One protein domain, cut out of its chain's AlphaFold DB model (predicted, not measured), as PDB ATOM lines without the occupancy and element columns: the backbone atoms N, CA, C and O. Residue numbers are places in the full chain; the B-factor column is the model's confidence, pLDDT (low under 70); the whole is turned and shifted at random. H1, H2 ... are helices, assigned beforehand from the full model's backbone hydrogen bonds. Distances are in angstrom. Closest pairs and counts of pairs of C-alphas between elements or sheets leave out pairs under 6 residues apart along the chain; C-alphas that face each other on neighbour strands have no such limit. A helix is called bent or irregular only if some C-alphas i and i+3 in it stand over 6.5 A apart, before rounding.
ATOM      1  N   LYS A  50       5.166 -55.568  21.567       83.00
ATOM      2  CA  LYS A  50       4.156 -56.238  22.386       83.00
ATOM      3  C   LYS A  50       3.785 -57.564  21.724       83.00
ATOM      4  O   LYS A  50       3.834 -57.689  20.501       83.00
ATOM      5  N   MET A  51       3.393 -58.546  22.533       81.56
ATOM      6  CA  MET A  51       2.913 -59.818  22.003       81.56
ATOM      7  C   MET A  51       1.742 -59.563  21.033       81.56
ATOM      8  O   MET A  51       0.777 -58.899  21.436       81.56
ATOM      9  N   PRO A  52       1.802 -60.060  19.782       81.75
ATOM     10  CA  PRO A  52       0.731 -59.866  18.810       81.75
ATOM     11  C   PRO A  52      -0.623 -60.329  19.361       81.75
ATOM     12  O   PRO A  52      -0.707 -61.372  20.009       81.75
ATOM     13  N   GLY A  53      -1.670 -59.534  19.135       83.12
ATOM     14  CA  GLY A  53      -3.036 -59.821  19.591       83.12
ATOM     15  C   GLY A  53      -3.314 -59.555  21.078       83.12
ATOM     16  O   GLY A  53      -4.471 -59.524  21.479       83.12
ATOM     17  N   PHE A  54      -2.300 -59.322  21.923       82.31
ATOM     18  CA  PHE A  54      -2.531 -59.175  23.369       82.31
ATOM     19  C   PHE A  54      -3.170 -57.833  23.763       82.31
ATOM     20  O   PHE A  54      -3.947 -57.775  24.711       82.31
ATOM     21  N   PHE A  55      -2.856 -56.758  23.037       82.81
ATOM     22  CA  PHE A  55      -3.398 -55.412  23.275       82.81
ATOM     23  C   PHE A  55      -4.227 -54.897  22.095       82.81
ATOM     24  O   PHE A  55      -4.341 -53.692  21.898       82.81
ATOM     25  N   GLU A  56      -4.782 -55.796  21.283       82.69
ATOM     26  CA  GLU A  56      -5.508 -55.418  20.065       82.69
ATOM     27  C   GLU A  56      -6.777 -54.608  20.381       82.69
ATOM     28  O   GLU A  56      -7.019 -53.579  19.754       82.69
ATOM     29  N   ASP A  57      -7.489 -54.984  21.448       76.75
ATOM     30  CA  ASP A  57      -8.688 -54.294  21.951       76.75
ATOM     31  C   ASP A  57      -8.412 -52.925  22.603       76.75
ATOM     32  O   ASP A  57      -9.351 -52.197  22.919       76.75
ATOM     33  N   ALA A  58      -7.145 -52.588  22.864       81.31
ATOM     34  CA  ALA A  58      -6.736 -51.343  23.521       81.31
ATOM     35  C   ALA A  58      -5.529 -50.704  22.814       81.31
ATOM     36  O   ALA A  58      -4.629 -50.148  23.455       81.31
ATOM     37  N   ARG A  59      -5.479 -50.843  21.484       85.62
ATOM     38  CA  ARG A  59      -4.334 -50.452  20.658       85.62
ATOM     39  C   ARG A  59      -4.077 -48.942  20.670       85.62
ATOM     40  O   ARG A  59      -2.937 -48.532  20.486       85.62
ATOM     41  N   GLU A  60      -5.097 -48.114  20.903       88.56
ATOM     42  CA  GLU A  60      -4.920 -46.661  21.027       88.56
ATOM     43  C   GLU A  60      -4.536 -46.229  22.451       88.56
ATOM     44  O   GLU A  60      -4.196 -45.066  22.676       88.56
ATOM     45  N   GLY A  61      -4.578 -47.143  23.423       88.50
ATOM     46  CA  GLY A  61      -4.160 -46.890  24.796       88.50
ATOM     47  C   GLY A  61      -2.642 -46.909  24.961       88.50
ATOM     48  O   GLY A  61      -1.918 -47.522  24.179       88.50
ATOM     49  N   ILE A  62      -2.151 -46.306  26.043       91.88
ATOM     50  CA  ILE A  62      -0.719 -46.121  26.299       91.88
ATOM     51  C   ILE A  62       0.062 -47.431  26.270       91.88
ATOM     52  O   ILE A  62       1.213 -47.420  25.876       91.88
ATOM     53  N   ILE A  63      -0.535 -48.564  26.646       88.19
ATOM     54  CA  ILE A  63       0.160 -49.858  26.632       88.19
ATOM     55  C   ILE A  63       0.227 -50.470  25.220       88.19
ATOM     56  O   ILE A  63       1.229 -51.107  24.890       88.19
ATOM     57  N   GLY A  64      -0.826 -50.307  24.413       88.25
ATOM     58  CA  GLY A  64      -0.955 -50.908  23.080       88.25
ATOM     59  C   GLY A  64      -0.417 -50.046  21.932       88.25
ATOM     60  O   GLY A  64      -0.227 -50.563  20.831       88.25
ATOM     61  N   ALA A  65      -0.167 -48.763  22.192       89.38
ATOM     62  CA  ALA A  65       0.315 -47.794  21.220       89.38
ATOM     63  C   ALA A  65       1.751 -48.078  20.734       89.38
ATOM     64  O   ALA A  65       2.552 -48.703  21.432       89.38
ATOM     65  N   ASP A  66       2.088 -47.573  19.541       88.75
ATOM     66  CA  ASP A  66       3.468 -47.562  19.034       88.75
ATOM     67  C   ASP A  66       4.386 -46.632  19.848       88.75
ATOM     68  O   ASP A  66       3.928 -45.854  20.684       88.75
ATOM     69  N   THR A  67       5.698 -46.698  19.605       86.88
ATOM     70  CA  THR A  67       6.724 -45.965  20.367       86.88
ATOM     71  C   THR A  67       6.476 -44.454  20.422       86.88
ATOM     72  O   THR A  67       6.639 -43.827  21.478       86.88
ATOM     73  N   GLU A  68       6.096 -43.846  19.295       89.50
ATOM     74  CA  GLU A  68       5.894 -42.399  19.181       89.50
ATOM     75  C   GLU A  68       4.629 -41.976  19.931       89.50
ATOM     76  O   GLU A  68       4.667 -41.092  20.795       89.50
ATOM     77  N   THR A  69       3.527 -42.678  19.673       90.94
ATOM     78  CA  THR A  69       2.231 -42.441  20.304       90.94
ATOM     79  C   THR A  69       2.302 -42.704  21.807       90.94
ATOM     80  O   THR A  69       1.844 -41.873  22.593       90.94
ATOM     81  N   HIS A  70       2.952 -43.790  22.238       91.19
ATOM     82  CA  HIS A  70       3.234 -44.082  23.645       91.19
ATOM     83  C   HIS A  70       4.003 -42.928  24.295       91.19
ATOM     84  O   HIS A  70       3.633 -42.453  25.370       91.19
ATOM     85  N   SER A  71       5.072 -42.444  23.653       91.38
ATOM     86  CA  SER A  71       5.901 -41.356  24.189       91.38
ATOM     87  C   SER A  71       5.108 -40.059  24.344       91.38
ATOM     88  O   SER A  71       5.202 -39.383  25.375       91.38
ATOM     89  N   PHE A  72       4.277 -39.735  23.353       93.75
ATOM     90  CA  PHE A  72       3.363 -38.604  23.411       93.75
ATOM     91  C   PHE A  72       2.350 -38.750  24.554       93.75
ATOM     92  O   PHE A  72       2.256 -37.861  25.405       93.75
ATOM     93  N   GLN A  73       1.652 -39.886  24.623       93.69
ATOM     94  CA  GLN A  73       0.650 -40.188  25.645       93.69
ATOM     95  C   GLN A  73       1.241 -40.162  27.061       93.69
ATOM     96  O   GLN A  73       0.691 -39.534  27.969       93.69
ATOM     97  N   ARG A  74       2.421 -40.762  27.253       93.62
ATOM     98  CA  ARG A  74       3.146 -40.735  28.526       93.62
ATOM     99  C   ARG A  74       3.463 -39.307  28.952       93.62
ATOM    100  O   ARG A  74       3.271 -38.964  30.115       93.62
ATOM    101  N   ARG A  75       3.921 -38.463  28.024       94.19
ATOM    102  CA  ARG A  75       4.254 -37.062  28.313       94.19
ATOM    103  C   ARG A  75       3.033 -36.258  28.754       94.19
ATOM    104  O   ARG A  75       3.145 -35.480  29.696       94.19
ATOM    105  N   ILE A  76       1.886 -36.429  28.097       93.94
ATOM    106  CA  ILE A  76       0.677 -35.666  28.442       93.94
ATOM    107  C   ILE A  76       0.041 -36.140  29.754       93.94
ATOM    108  O   ILE A  76      -0.507 -35.315  30.479       93.94
ATOM    109  N   MET A  77       0.149 -37.433  30.079       91.44
ATOM    110  CA  MET A  77      -0.430 -38.004  31.296       91.44
ATOM    111  C   MET A  77       0.469 -37.851  32.525       91.44
ATOM    112  O   MET A  77      -0.044 -37.737  33.637       91.44
ATOM    113  N   ALA A  78       1.795 -37.808  32.354       93.31
ATOM    114  CA  ALA A  78       2.756 -37.759  33.461       93.31
ATOM    115  C   ALA A  78       2.448 -36.707  34.551       93.31
ATOM    116  O   ALA A  78       2.570 -37.048  35.729       93.31
ATOM    117  N   PRO A  79       1.999 -35.470  34.240       92.06
ATOM    118  CA  PRO A  79       1.660 -34.488  35.271       92.06
ATOM    119  C   PRO A  79       0.543 -34.941  36.222       92.06
ATOM    120  O   PRO A  79       0.607 -34.645  37.416       92.06
ATOM    121  N   ALA A  80      -0.449 -35.690  35.728       88.12
ATOM    122  CA  ALA A  80      -1.557 -36.187  36.543       88.12
ATOM    123  C   ALA A  80      -1.106 -37.273  37.536       88.12
ATOM    124  O   ALA A  80      -1.654 -37.363  38.631       88.12
ATOM    125  N   PHE A  81      -0.058 -38.026  37.187       90.25
ATOM    126  CA  PHE A  81       0.572 -39.045  38.035       90.25
ATOM    127  C   PHE A  81       1.760 -38.517  38.860       90.25
ATOM    128  O   PHE A  81       2.443 -39.289  39.530       90.25
ATOM    129  N   SER A  82       2.029 -37.208  38.836       92.06
ATOM    130  CA  SER A  82       3.024 -36.593  39.723       92.06
ATOM    131  C   SER A  82       2.568 -36.634  41.187       92.06
ATOM    132  O   SER A  82       1.377 -36.758  41.461       92.06
ATOM    133  N   ALA A  83       3.482 -36.455  42.146       89.38
ATOM    134  CA  ALA A  83       3.124 -36.411  43.571       89.38
ATOM    135  C   ALA A  83       2.027 -35.369  43.871       89.38
ATOM    136  O   ALA A  83       1.044 -35.671  44.545       89.38
ATOM    137  N   GLN A  84       2.146 -34.166  43.298       88.19
ATOM    138  CA  GLN A  84       1.130 -33.120  43.424       88.19
ATOM    139  C   GLN A  84      -0.172 -33.493  42.695       88.19
ATOM    140  O   GLN A  84      -1.259 -33.222  43.199       88.19
ATOM    141  N   GLY A  85      -0.073 -34.121  41.517       87.69
ATOM    142  CA  GLY A  85      -1.224 -34.634  40.770       87.69
ATOM    143  C   GLY A  85      -2.014 -35.662  41.579       87.69
ATOM    144  O   GLY A  85      -3.222 -35.513  41.739       87.69
ATOM    145  N   MET A  86      -1.324 -36.624  42.192       88.62
ATOM    146  CA  MET A  86      -1.917 -37.654  43.045       88.62
ATOM    147  C   MET A  86      -2.543 -37.078  44.319       88.62
ATOM    148  O   MET A  86      -3.641 -37.491  44.684       88.62
ATOM    149  N   GLN A  87      -1.919 -36.082  44.957       85.75
ATOM    150  CA  GLN A  87      -2.525 -35.370  46.093       85.75
ATOM    151  C   GLN A  87      -3.849 -34.698  45.711       85.75
ATOM    152  O   GLN A  87      -4.814 -34.750  46.466       85.75
ATOM    153  N   ARG A  88      -3.939 -34.121  44.505       86.06
ATOM    154  CA  ARG A  88      -5.202 -33.558  43.997       86.06
ATOM    155  C   ARG A  88      -6.265 -34.635  43.744       86.06
ATOM    156  O   ARG A  88      -7.449 -34.328  43.856       86.06
ATOM    157  N   GLN A  89      -5.867 -35.875  43.435       82.88
ATOM    158  CA  GLN A  89      -6.795 -37.004  43.262       82.88
ATOM    159  C   GLN A  89      -7.278 -37.620  44.580       82.88
ATOM    160  O   GLN A  89      -8.319 -38.279  44.583       82.88
ATOM    161  N   GLU A  90      -6.564 -37.426  45.693       80.94
ATOM    162  CA  GLU A  90      -6.863 -38.070  46.980       80.94
ATOM    163  C   GLU A  90      -8.345 -37.966  47.399       80.94
ATOM    164  O   GLU A  90      -8.924 -39.006  47.735       80.94
ATOM    165  N   PRO A  91      -9.018 -36.795  47.328       79.12
ATOM    166  CA  PRO A  91     -10.420 -36.687  47.736       79.12
ATOM    167  C   PRO A  91     -11.357 -37.552  46.883       79.12
ATOM    168  O   PRO A  91     -12.361 -38.064  47.376       79.12
ATOM    169  N   LEU A  92     -11.026 -37.736  45.600       75.88
ATOM    170  CA  LEU A  92     -11.812 -38.536  44.663       75.88
ATOM    171  C   LEU A  92     -11.623 -40.028  44.911       75.88
ATOM    172  O   LEU A  92     -12.599 -40.771  44.933       75.88
ATOM    173  N   ILE A  93     -10.379 -40.451  45.128       75.06
ATOM    174  CA  ILE A  93     -10.041 -41.850  45.397       75.06
ATOM    175  C   ILE A  93     -10.663 -42.290  46.726       75.06
ATOM    176  O   ILE A  93     -11.319 -43.331  46.783       75.06
ATOM    177  N   ARG A  94     -10.545 -41.465  47.777       66.88
ATOM    178  CA  ARG A  94     -11.168 -41.736  49.084       66.88
ATOM    179  C   ARG A  94     -12.693 -41.828  49.004       66.88
ATOM    180  O   ARG A  94     -13.284 -42.623  49.725       66.88
ATOM    181  N   GLY A  95     -13.328 -41.056  48.122       59.38
ATOM    182  CA  GLY A  95     -14.783 -41.064  47.949       59.38
ATOM    183  C   GLY A  95     -15.361 -42.308  47.258       59.38
ATOM    184  O   GLY A  95     -16.571 -42.498  47.302       59.38
ATOM    185  N   VAL A  96     -14.536 -43.148  46.615       59.19
ATOM    186  CA  VAL A  96     -14.982 -44.276  45.759       59.19
ATOM    187  C   VAL A  96     -14.743 -45.657  46.407       59.19
ATOM    188  O   VAL A  96     -14.972 -46.687  45.779       59.19
ATOM    189  N   GLY A  97     -14.324 -45.718  47.675       47.66
ATOM    190  CA  GLY A  97     -13.969 -46.965  48.365       47.66
ATOM    191  C   GLY A  97     -14.986 -48.125  48.245       47.66
ATOM    192  O   GLY A  97     -16.076 -48.071  48.805       47.66
ATOM    193  N   ALA A  98     -14.538 -49.202  47.584       43.66
ATOM    194  CA  ALA A  98     -14.760 -50.626  47.895       43.66
ATOM    195  C   ALA A  98     -15.998 -51.436  47.422       43.66
ATOM    196  O   ALA A  98     -16.004 -52.627  47.712       43.66
ATOM    197  N   ALA A  99     -16.993 -50.935  46.673       41.66
ATOM    198  CA  ALA A  99     -18.224 -51.744  46.479       41.66
ATOM    199  C   ALA A  99     -18.461 -52.464  45.127       41.66
ATOM    200  O   ALA A  99     -18.853 -53.624  45.156       41.66
ATOM    201  N   ASN A 100     -18.290 -51.863  43.941       44.03
ATOM    202  CA  ASN A 100     -18.997 -52.385  42.746       44.03
ATOM    203  C   ASN A 100     -18.084 -52.515  41.518       44.03
ATOM    204  O   ASN A 100     -17.778 -51.520  40.858       44.03
ATOM    205  N   VAL A 101     -17.594 -53.726  41.229       55.06
ATOM    206  CA  VAL A 101     -16.387 -53.913  40.409       55.06
ATOM    207  C   VAL A 101     -16.609 -54.854  39.203       55.06
ATOM    208  O   VAL A 101     -17.192 -55.929  39.298       55.06
ATOM    209  N   ILE A 102     -16.092 -54.384  38.062       49.94
ATOM    210  CA  ILE A 102     -15.816 -55.026  36.760       49.94
ATOM    211  C   ILE A 102     -16.927 -55.061  35.683       49.94
ATOM    212  O   ILE A 102     -16.690 -54.490  34.619       49.94
ATOM    213  N   ASN A 103     -18.133 -55.618  35.873       39.50
ATOM    214  CA  ASN A 103     -19.085 -55.740  34.734       39.50
ATOM    215  C   ASN A 103     -19.988 -54.515  34.492       39.50
ATOM    216  O   ASN A 103     -20.245 -54.153  33.344       39.50
ATOM    217  N   GLU A 104     -20.383 -53.790  35.539       49.72
ATOM    218  CA  GLU A 104     -20.992 -52.456  35.381       49.72
ATOM    219  C   GLU A 104     -19.967 -51.411  34.922       49.72
ATOM    220  O   GLU A 104     -20.316 -50.347  34.411       49.72
ATOM    221  N   HIS A 105     -18.682 -51.727  35.075       53.03
ATOM    222  CA  HIS A 105     -17.600 -50.772  34.988       53.03
ATOM    223  C   HIS A 105     -17.408 -50.212  33.575       53.03
ATOM    224  O   HIS A 105     -17.335 -49.001  33.415       53.03
ATOM    225  N   LYS A 106     -17.427 -51.047  32.526       51.28
ATOM    226  CA  LYS A 106     -17.286 -50.563  31.137       51.28
ATOM    227  C   LYS A 106     -18.442 -49.645  30.716       51.28
ATOM    228  O   LYS A 106     -18.221 -48.633  30.052       51.28
ATOM    229  N   LYS A 107     -19.670 -49.966  31.141       54.44
ATOM    230  CA  LYS A 107     -20.871 -49.165  30.850       54.44
ATOM    231  C   LYS A 107     -20.854 -47.846  31.624       54.44
ATOM    232  O   LYS A 107     -21.070 -46.792  31.039       54.44
ATOM    233  N   LEU A 108     -20.489 -47.896  32.906       62.19
ATOM    234  CA  LEU A 108     -20.332 -46.714  33.750       62.19
ATOM    235  C   LEU A 108     -19.172 -45.820  33.314       62.19
ATOM    236  O   LEU A 108     -19.292 -44.610  33.438       62.19
ATOM    237  N   VAL A 109     -18.064 -46.371  32.814       58.97
ATOM    238  CA  VAL A 109     -16.948 -45.582  32.270       58.97
ATOM    239  C   VAL A 109     -17.407 -44.828  31.035       58.97
ATOM    240  O   VAL A 109     -17.223 -43.616  30.981       58.97
ATOM    241  N   LYS A 110     -18.079 -45.502  30.096       65.81
ATOM    242  CA  LYS A 110     -18.633 -44.852  28.905       65.81
ATOM    243  C   LYS A 110     -19.631 -43.752  29.278       65.81
ATOM    244  O   LYS A 110     -19.449 -42.611  28.867       65.81
ATOM    245  N   ASP A 111     -20.604 -44.056  30.136       68.44
ATOM    246  CA  ASP A 111     -21.619 -43.088  30.568       68.44
ATOM    247  C   ASP A 111     -21.019 -41.927  31.377       68.44
ATOM    248  O   ASP A 111     -21.464 -40.787  31.253       68.44
ATOM    249  N   LYS A 112     -19.994 -42.182  32.203       65.56
ATOM    250  CA  LYS A 112     -19.292 -41.128  32.951       65.56
ATOM    251  C   LYS A 112     -18.453 -40.255  32.029       65.56
ATOM    252  O   LYS A 112     -18.477 -39.046  32.223       65.56
ATOM    253  N   VAL A 113     -17.757 -40.825  31.043       63.88
ATOM    254  CA  VAL A 113     -16.978 -40.073  30.045       63.88
ATOM    255  C   VAL A 113     -17.908 -39.238  29.164       63.88
ATOM    256  O   VAL A 113     -17.666 -38.047  28.994       63.88
ATOM    257  N   ASP A 114     -19.016 -39.804  28.685       69.00
ATOM    258  CA  ASP A 114     -19.990 -39.082  27.862       69.00
ATOM    259  C   ASP A 114     -20.684 -37.958  28.662       69.00
ATOM    260  O   ASP A 114     -20.783 -36.828  28.181       69.00
ATOM    261  N   ARG A 115     -21.064 -38.199  29.930       65.44
ATOM    262  CA  ARG A 115     -21.538 -37.123  30.827       65.44
ATOM    263  C   ARG A 115     -20.468 -36.062  31.077       65.44
ATOM    264  O   ARG A 115     -20.805 -34.887  31.187       65.44
ATOM    265  N   ARG A 116     -19.193 -36.453  31.180       64.50
ATOM    266  CA  ARG A 116     -18.063 -35.535  31.406       64.50
ATOM    267  C   ARG A 116     -17.889 -34.582  30.230       64.50
ATOM    268  O   ARG A 116     -17.775 -33.383  30.452       64.50
ATOM    269  N   LEU A 117     -17.921 -35.117  29.010       57.81
ATOM    270  CA  LEU A 117     -17.839 -34.337  27.775       57.81
ATOM    271  C   LEU A 117     -19.035 -33.377  27.632       57.81
ATOM    272  O   LEU A 117     -18.876 -32.293  27.084       57.81
ATOM    273  N   ALA A 118     -20.205 -33.731  28.178       67.69
ATOM    274  CA  ALA A 118     -21.407 -32.894  28.146       67.69
ATOM    275  C   ALA A 118     -21.477 -31.801  29.239       67.69
ATOM    276  O   ALA A 118     -22.197 -30.822  29.066       67.69
ATOM    277  N   LEU A 119     -20.771 -31.952  30.369       60.00
ATOM    278  CA  LEU A 119     -20.923 -31.090  31.558       60.00
ATOM    279  C   LEU A 119     -20.016 -29.846  31.596       60.00
ATOM    280  O   LEU A 119     -20.149 -29.054  32.525       60.00
ATOM    281  N   GLY A 120     -19.094 -29.668  30.644       56.22
ATOM    282  CA  GLY A 120     -18.338 -28.416  30.456       56.22
ATOM    283  C   GLY A 120     -17.536 -27.888  31.662       56.22
ATOM    284  O   GLY A 120     -17.169 -26.718  31.665       56.22
ATOM    285  N   SER A 121     -17.274 -28.703  32.693       54.47
ATOM    286  CA  SER A 121     -16.636 -28.270  33.948       54.47
ATOM    287  C   SER A 121     -15.197 -28.768  34.090       54.47
ATOM    288  O   SER A 121     -14.922 -29.968  33.955       54.47
ATOM    289  N   GLU A 122     -14.285 -27.851  34.433       57.03
ATOM    290  CA  GLU A 122     -12.918 -28.182  34.840       57.03
ATOM    291  C   GLU A 122     -12.954 -28.928  36.176       57.03
ATOM    292  O   GLU A 122     -13.323 -28.388  37.220       57.03
ATOM    293  N   ARG A 123     -12.573 -30.202  36.145       62.47
ATOM    294  CA  ARG A 123     -12.295 -30.971  37.360       62.47
ATOM    295  C   ARG A 123     -10.930 -31.617  37.175       62.47
ATOM    296  O   ARG A 123     -10.730 -32.266  36.153       62.47
ATOM    297  N   PRO A 124      -9.999 -31.434  38.124       65.50
ATOM    298  CA  PRO A 124      -8.618 -31.868  37.973       65.50
ATOM    299  C   PRO A 124      -8.515 -33.386  38.186       65.50
ATOM    300  O   PRO A 124      -8.076 -33.833  39.240       65.50
ATOM    301  N   ASP A 125      -8.958 -34.183  37.212       73.94
ATOM    302  CA  ASP A 125      -8.869 -35.650  37.192       73.94
ATOM    303  C   ASP A 125      -7.957 -36.162  36.059       73.94
ATOM    304  O   ASP A 125      -7.421 -35.383  35.271       73.94
ATOM    305  N   PHE A 126      -7.732 -37.478  35.978       80.12
ATOM    306  CA  PHE A 126      -6.879 -38.064  34.933       80.12
ATOM    307  C   PHE A 126      -7.418 -37.838  33.510       80.12
ATOM    308  O   PHE A 126      -6.634 -37.779  32.564       80.12
ATOM    309  N   VAL A 127      -8.737 -37.687  33.344       82.88
ATOM    310  CA  VAL A 127      -9.371 -37.463  32.035       82.88
ATOM    311  C   VAL A 127      -9.120 -36.041  31.548       82.88
ATOM    312  O   VAL A 127      -8.887 -35.838  30.358       82.88
ATOM    313  N   GLU A 128      -9.073 -35.068  32.459       82.38
ATOM    314  CA  GLU A 128      -8.708 -33.681  32.156       82.38
ATOM    315  C   GLU A 128      -7.352 -33.577  31.439       82.38
ATOM    316  O   GLU A 128      -7.192 -32.786  30.514       82.38
ATOM    317  N   ALA A 129      -6.385 -34.429  31.795       82.44
ATOM    318  CA  ALA A 129      -5.076 -34.453  31.139       82.44
ATOM    319  C   ALA A 129      -5.124 -34.955  29.678       82.44
ATOM    320  O   ALA A 129      -4.195 -34.690  28.908       82.44
ATOM    321  N   MET A 130      -6.183 -35.679  29.303       85.12
ATOM    322  CA  MET A 130      -6.320 -36.367  28.016       85.12
ATOM    323  C   MET A 130      -7.331 -35.710  27.065       85.12
ATOM    324  O   MET A 130      -7.127 -35.773  25.852       85.12
ATOM    325  N   LYS A 131      -8.399 -35.092  27.591       82.12
ATOM    326  CA  LYS A 131      -9.631 -34.744  26.851       82.12
ATOM    327  C   LYS A 131      -9.437 -33.887  25.588       82.12
ATOM    328  O   LYS A 131     -10.182 -34.071  24.635       82.12
ATOM    329  N   ASP A 132      -8.423 -33.021  25.564       83.50
ATOM    330  CA  ASP A 132      -8.151 -32.100  24.443       83.50
ATOM    331  C   ASP A 132      -6.961 -32.539  23.575       83.50
ATOM    332  O   ASP A 132      -6.606 -31.878  22.601       83.50
ATOM    333  N   LYS A 133      -6.288 -33.632  23.954       86.62
ATOM    334  CA  LYS A 133      -5.019 -34.069  23.351       86.62
ATOM    335  C   LYS A 133      -5.096 -35.443  22.698       86.62
ATOM    336  O   LYS A 133      -4.179 -35.794  21.961       86.62
ATOM    337  N   LEU A 134      -6.138 -36.220  22.988       87.88
ATOM    338  CA  LEU A 134      -6.321 -37.585  22.504       87.88
ATOM    339  C   LEU A 134      -7.680 -37.776  21.830       87.88
ATOM    340  O   LEU A 134      -8.644 -37.071  22.124       87.88
ATOM    341  N   SER A 135      -7.753 -38.768  20.937       90.12
ATOM    342  CA  SER A 135      -9.014 -39.220  20.351       90.12
ATOM    343  C   SER A 135      -9.947 -39.755  21.447       90.12
ATOM    344  O   SER A 135      -9.511 -40.217  22.507       90.12
ATOM    345  N   LYS A 136     -11.257 -39.763  21.173       83.88
ATOM    346  CA  LYS A 136     -12.237 -40.382  22.079       83.88
ATOM    347  C   LYS A 136     -11.897 -41.851  22.369       83.88
ATOM    348  O   LYS A 136     -12.062 -42.292  23.503       83.88
ATOM    349  N   GLN A 137     -11.418 -42.588  21.369       83.50
ATOM    350  CA  GLN A 137     -11.064 -43.997  21.511       83.50
ATOM    351  C   GLN A 137      -9.809 -44.180  22.380       83.50
ATOM    352  O   GLN A 137      -9.855 -44.929  23.350       83.50
ATOM    353  N   ALA A 138      -8.753 -43.395  22.160       86.31
ATOM    354  CA  ALA A 138      -7.559 -43.390  23.006       86.31
ATOM    355  C   ALA A 138      -7.862 -43.035  24.475       86.31
ATOM    356  O   ALA A 138      -7.251 -43.593  25.389       86.31
ATOM    357  N   ILE A 139      -8.817 -42.133  24.736       86.50
ATOM    358  CA  ILE A 139      -9.272 -41.832  26.105       86.50
ATOM    359  C   ILE A 139      -9.938 -43.061  26.741       86.50
ATOM    360  O   ILE A 139      -9.690 -43.352  27.914       86.50
ATOM    361  N   LEU A 140     -10.777 -43.786  25.994       82.62
ATOM    362  CA  LEU A 140     -11.463 -44.989  26.477       82.62
ATOM    363  C   LEU A 140     -10.484 -46.139  26.747       82.62
ATOM    364  O   LEU A 140     -10.570 -46.772  27.804       82.62
ATOM    365  N   ASP A 141      -9.534 -46.368  25.844       86.56
ATOM    366  CA  ASP A 141      -8.513 -47.410  25.980       86.56
ATOM    367  C   ASP A 141      -7.626 -47.139  27.204       86.56
ATOM    368  O   ASP A 141      -7.456 -48.006  28.064       86.56
ATOM    369  N   ASN A 142      -7.142 -45.898  27.352       87.31
ATOM    370  CA  ASN A 142      -6.372 -45.482  28.524       87.31
ATOM    371  C   ASN A 142      -7.179 -45.603  29.821       87.31
ATOM    372  O   ASN A 142      -6.677 -46.130  30.811       87.31
ATOM    373  N   SER A 143      -8.441 -45.170  29.823       84.94
ATOM    374  CA  SER A 143      -9.305 -45.279  31.006       84.94
ATOM    375  C   SER A 143      -9.510 -46.737  31.421       84.94
ATOM    376  O   SER A 143      -9.444 -47.056  32.606       84.94
ATOM    377  N   THR A 144      -9.704 -47.634  30.451       82.38
ATOM    378  CA  THR A 144      -9.859 -49.073  30.704       82.38
ATOM    379  C   THR A 144      -8.605 -49.654  31.347       82.38
ATOM    380  O   THR A 144      -8.701 -50.330  32.371       82.38
ATOM    381  N   VAL A 145      -7.427 -49.339  30.797       83.75
ATOM    382  CA  VAL A 145      -6.136 -49.768  31.348       83.75
ATOM    383  C   VAL A 145      -5.949 -49.269  32.779       83.75
ATOM    384  O   VAL A 145      -5.641 -50.068  33.661       83.75
ATOM    385  N   LEU A 146      -6.160 -47.973  33.026       84.81
ATOM    386  CA  LEU A 146      -5.950 -47.370  34.345       84.81
ATOM    387  C   LEU A 146      -6.814 -48.018  35.423       84.81
ATOM    388  O   LEU A 146      -6.370 -48.164  36.561       84.81
ATOM    389  N   ILE A 147      -8.030 -48.430  35.073       81.12
ATOM    390  CA  ILE A 147      -8.937 -49.019  36.047       81.12
ATOM    391  C   ILE A 147      -8.630 -50.499  36.254       81.12
ATOM    392  O   ILE A 147      -8.485 -50.922  37.397       81.12
ATOM    393  N   VAL A 148      -8.503 -51.288  35.186       77.88
ATOM    394  CA  VAL A 148      -8.230 -52.728  35.314       77.88
ATOM    395  C   VAL A 148      -6.875 -52.944  35.981       77.88
ATOM    396  O   VAL A 148      -6.813 -53.528  37.061       77.88
ATOM    397  N   ALA A 149      -5.805 -52.382  35.413       79.44
ATOM    398  CA  ALA A 149      -4.463 -52.569  35.950       79.44
ATOM    399  C   ALA A 149      -4.329 -51.963  37.352       79.44
ATOM    400  O   ALA A 149      -3.727 -52.577  38.232       79.44
ATOM    401  N   GLY A 150      -4.918 -50.784  37.581       80.00
ATOM    402  CA  GLY A 150      -4.885 -50.120  38.882       80.00
ATOM    403  C   GLY A 150      -5.641 -50.887  39.968       80.00
ATOM    404  O   GLY A 150      -5.146 -50.994  41.088       80.00
ATOM    405  N   SER A 151      -6.809 -51.453  39.653       79.31
ATOM    406  CA  SER A 151      -7.613 -52.206  40.625       79.31
ATOM    407  C   SER A 151      -7.035 -53.588  40.934       79.31
ATOM    408  O   SER A 151      -6.959 -53.942  42.106       79.31
ATOM    409  N   GLU A 152      -6.567 -54.341  39.934       75.25
ATOM    410  CA  GLU A 152      -6.005 -55.685  40.139       75.25
ATOM    411  C   GLU A 152      -4.688 -55.650  40.928       75.25
ATOM    412  O   GLU A 152      -4.520 -56.382  41.908       75.25
ATOM    413  N   THR A 153      -3.760 -54.767  40.546       79.19
ATOM    414  CA  THR A 153      -2.450 -54.664  41.215       79.19
ATOM    415  C   THR A 153      -2.567 -54.128  42.640       79.19
ATOM    416  O   THR A 153      -1.851 -54.600  43.520       79.19
ATOM    417  N   THR A 154      -3.506 -53.211  42.898       78.00
ATOM    418  CA  THR A 154      -3.735 -52.658  44.244       78.00
ATOM    419  C   THR A 154      -4.548 -53.600  45.137       78.00
ATOM    420  O   THR A 154      -4.408 -53.544  46.350       78.00
ATOM    421  N   ALA A 155      -5.383 -54.484  44.583       73.75
ATOM    422  CA  ALA A 155      -6.144 -55.456  45.377       73.75
ATOM    423  C   ALA A 155      -5.311 -56.664  45.841       73.75
ATOM    424  O   ALA A 155      -5.764 -57.426  46.690       73.75
ATOM    425  N   THR A 156      -4.123 -56.865  45.262       68.56
ATOM    426  CA  THR A 156      -3.277 -58.045  45.517       68.56
ATOM    427  C   THR A 156      -2.283 -57.841  46.678       68.56
ATOM    428  O   THR A 156      -1.592 -58.789  47.054       68.56
TER     429      THR A 156
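This is residues 50 to 156 of the 157 residues of the protein "Putative cytochrome p450" of Diaporthe ampelina (UniProt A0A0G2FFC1). The longest helix, H4, slants between three others, with H1, H2 and H3 set round it on different sides and few contacts from helix to helix; H3 alone packs on it, near H4's first half. The unnamed stretch 119 to 135 runs into the space between H1, H2 and H3, while residues 93 to 100 and 118 to 123 stick out. You will read 107 printed residues with four named helices, H1, H2, H3 and H4 in chain order, and no named strand: the class is all helix. The whole is compact, with a radius of gyration of the C-alphas of 14.1 A and spans of 38 by 29 by 28 A.

Find C-alpha 136 at (-12.237, -40.382, 22.079); from there H4, residues 136 to 155, runs 28.4 A to C-alpha 155 at (-6.144, -55.456, 45.377). H3 is residues 105 to 118, 19.5 A long. H2, residues 83 to 94, is 16.2 A long and irregular: C-alphas 88 and 91 are 7.1 A apart. H1, residues 67 to 77 and 15.3 A long, begins at C-alpha 67 (6.724, -45.965, 20.367).

Look at the C-alphas of Lys 110 and Leu 140, 7.6 A apart, the closest of H3 and H4. These helices touch through residues 106 to 110 and 140 to 144 alone, at a steep tilt of 46 degrees, opposite ways. H1 and H2 touch no helix. Each O i to N i+4 pair is within hydrogen-bond range in H1, H3 and H4; in H2, 6 of 8 are.

The C-alphas of Pro 52 and Ser 121 are the two farthest apart, at 39.1 A. The printed part has no cut. The link from H3 to H4, 17 residues, is long. Mean pLDDT of the printed part is 76.9; look for values under 70 at residues 94 to 124 and 156.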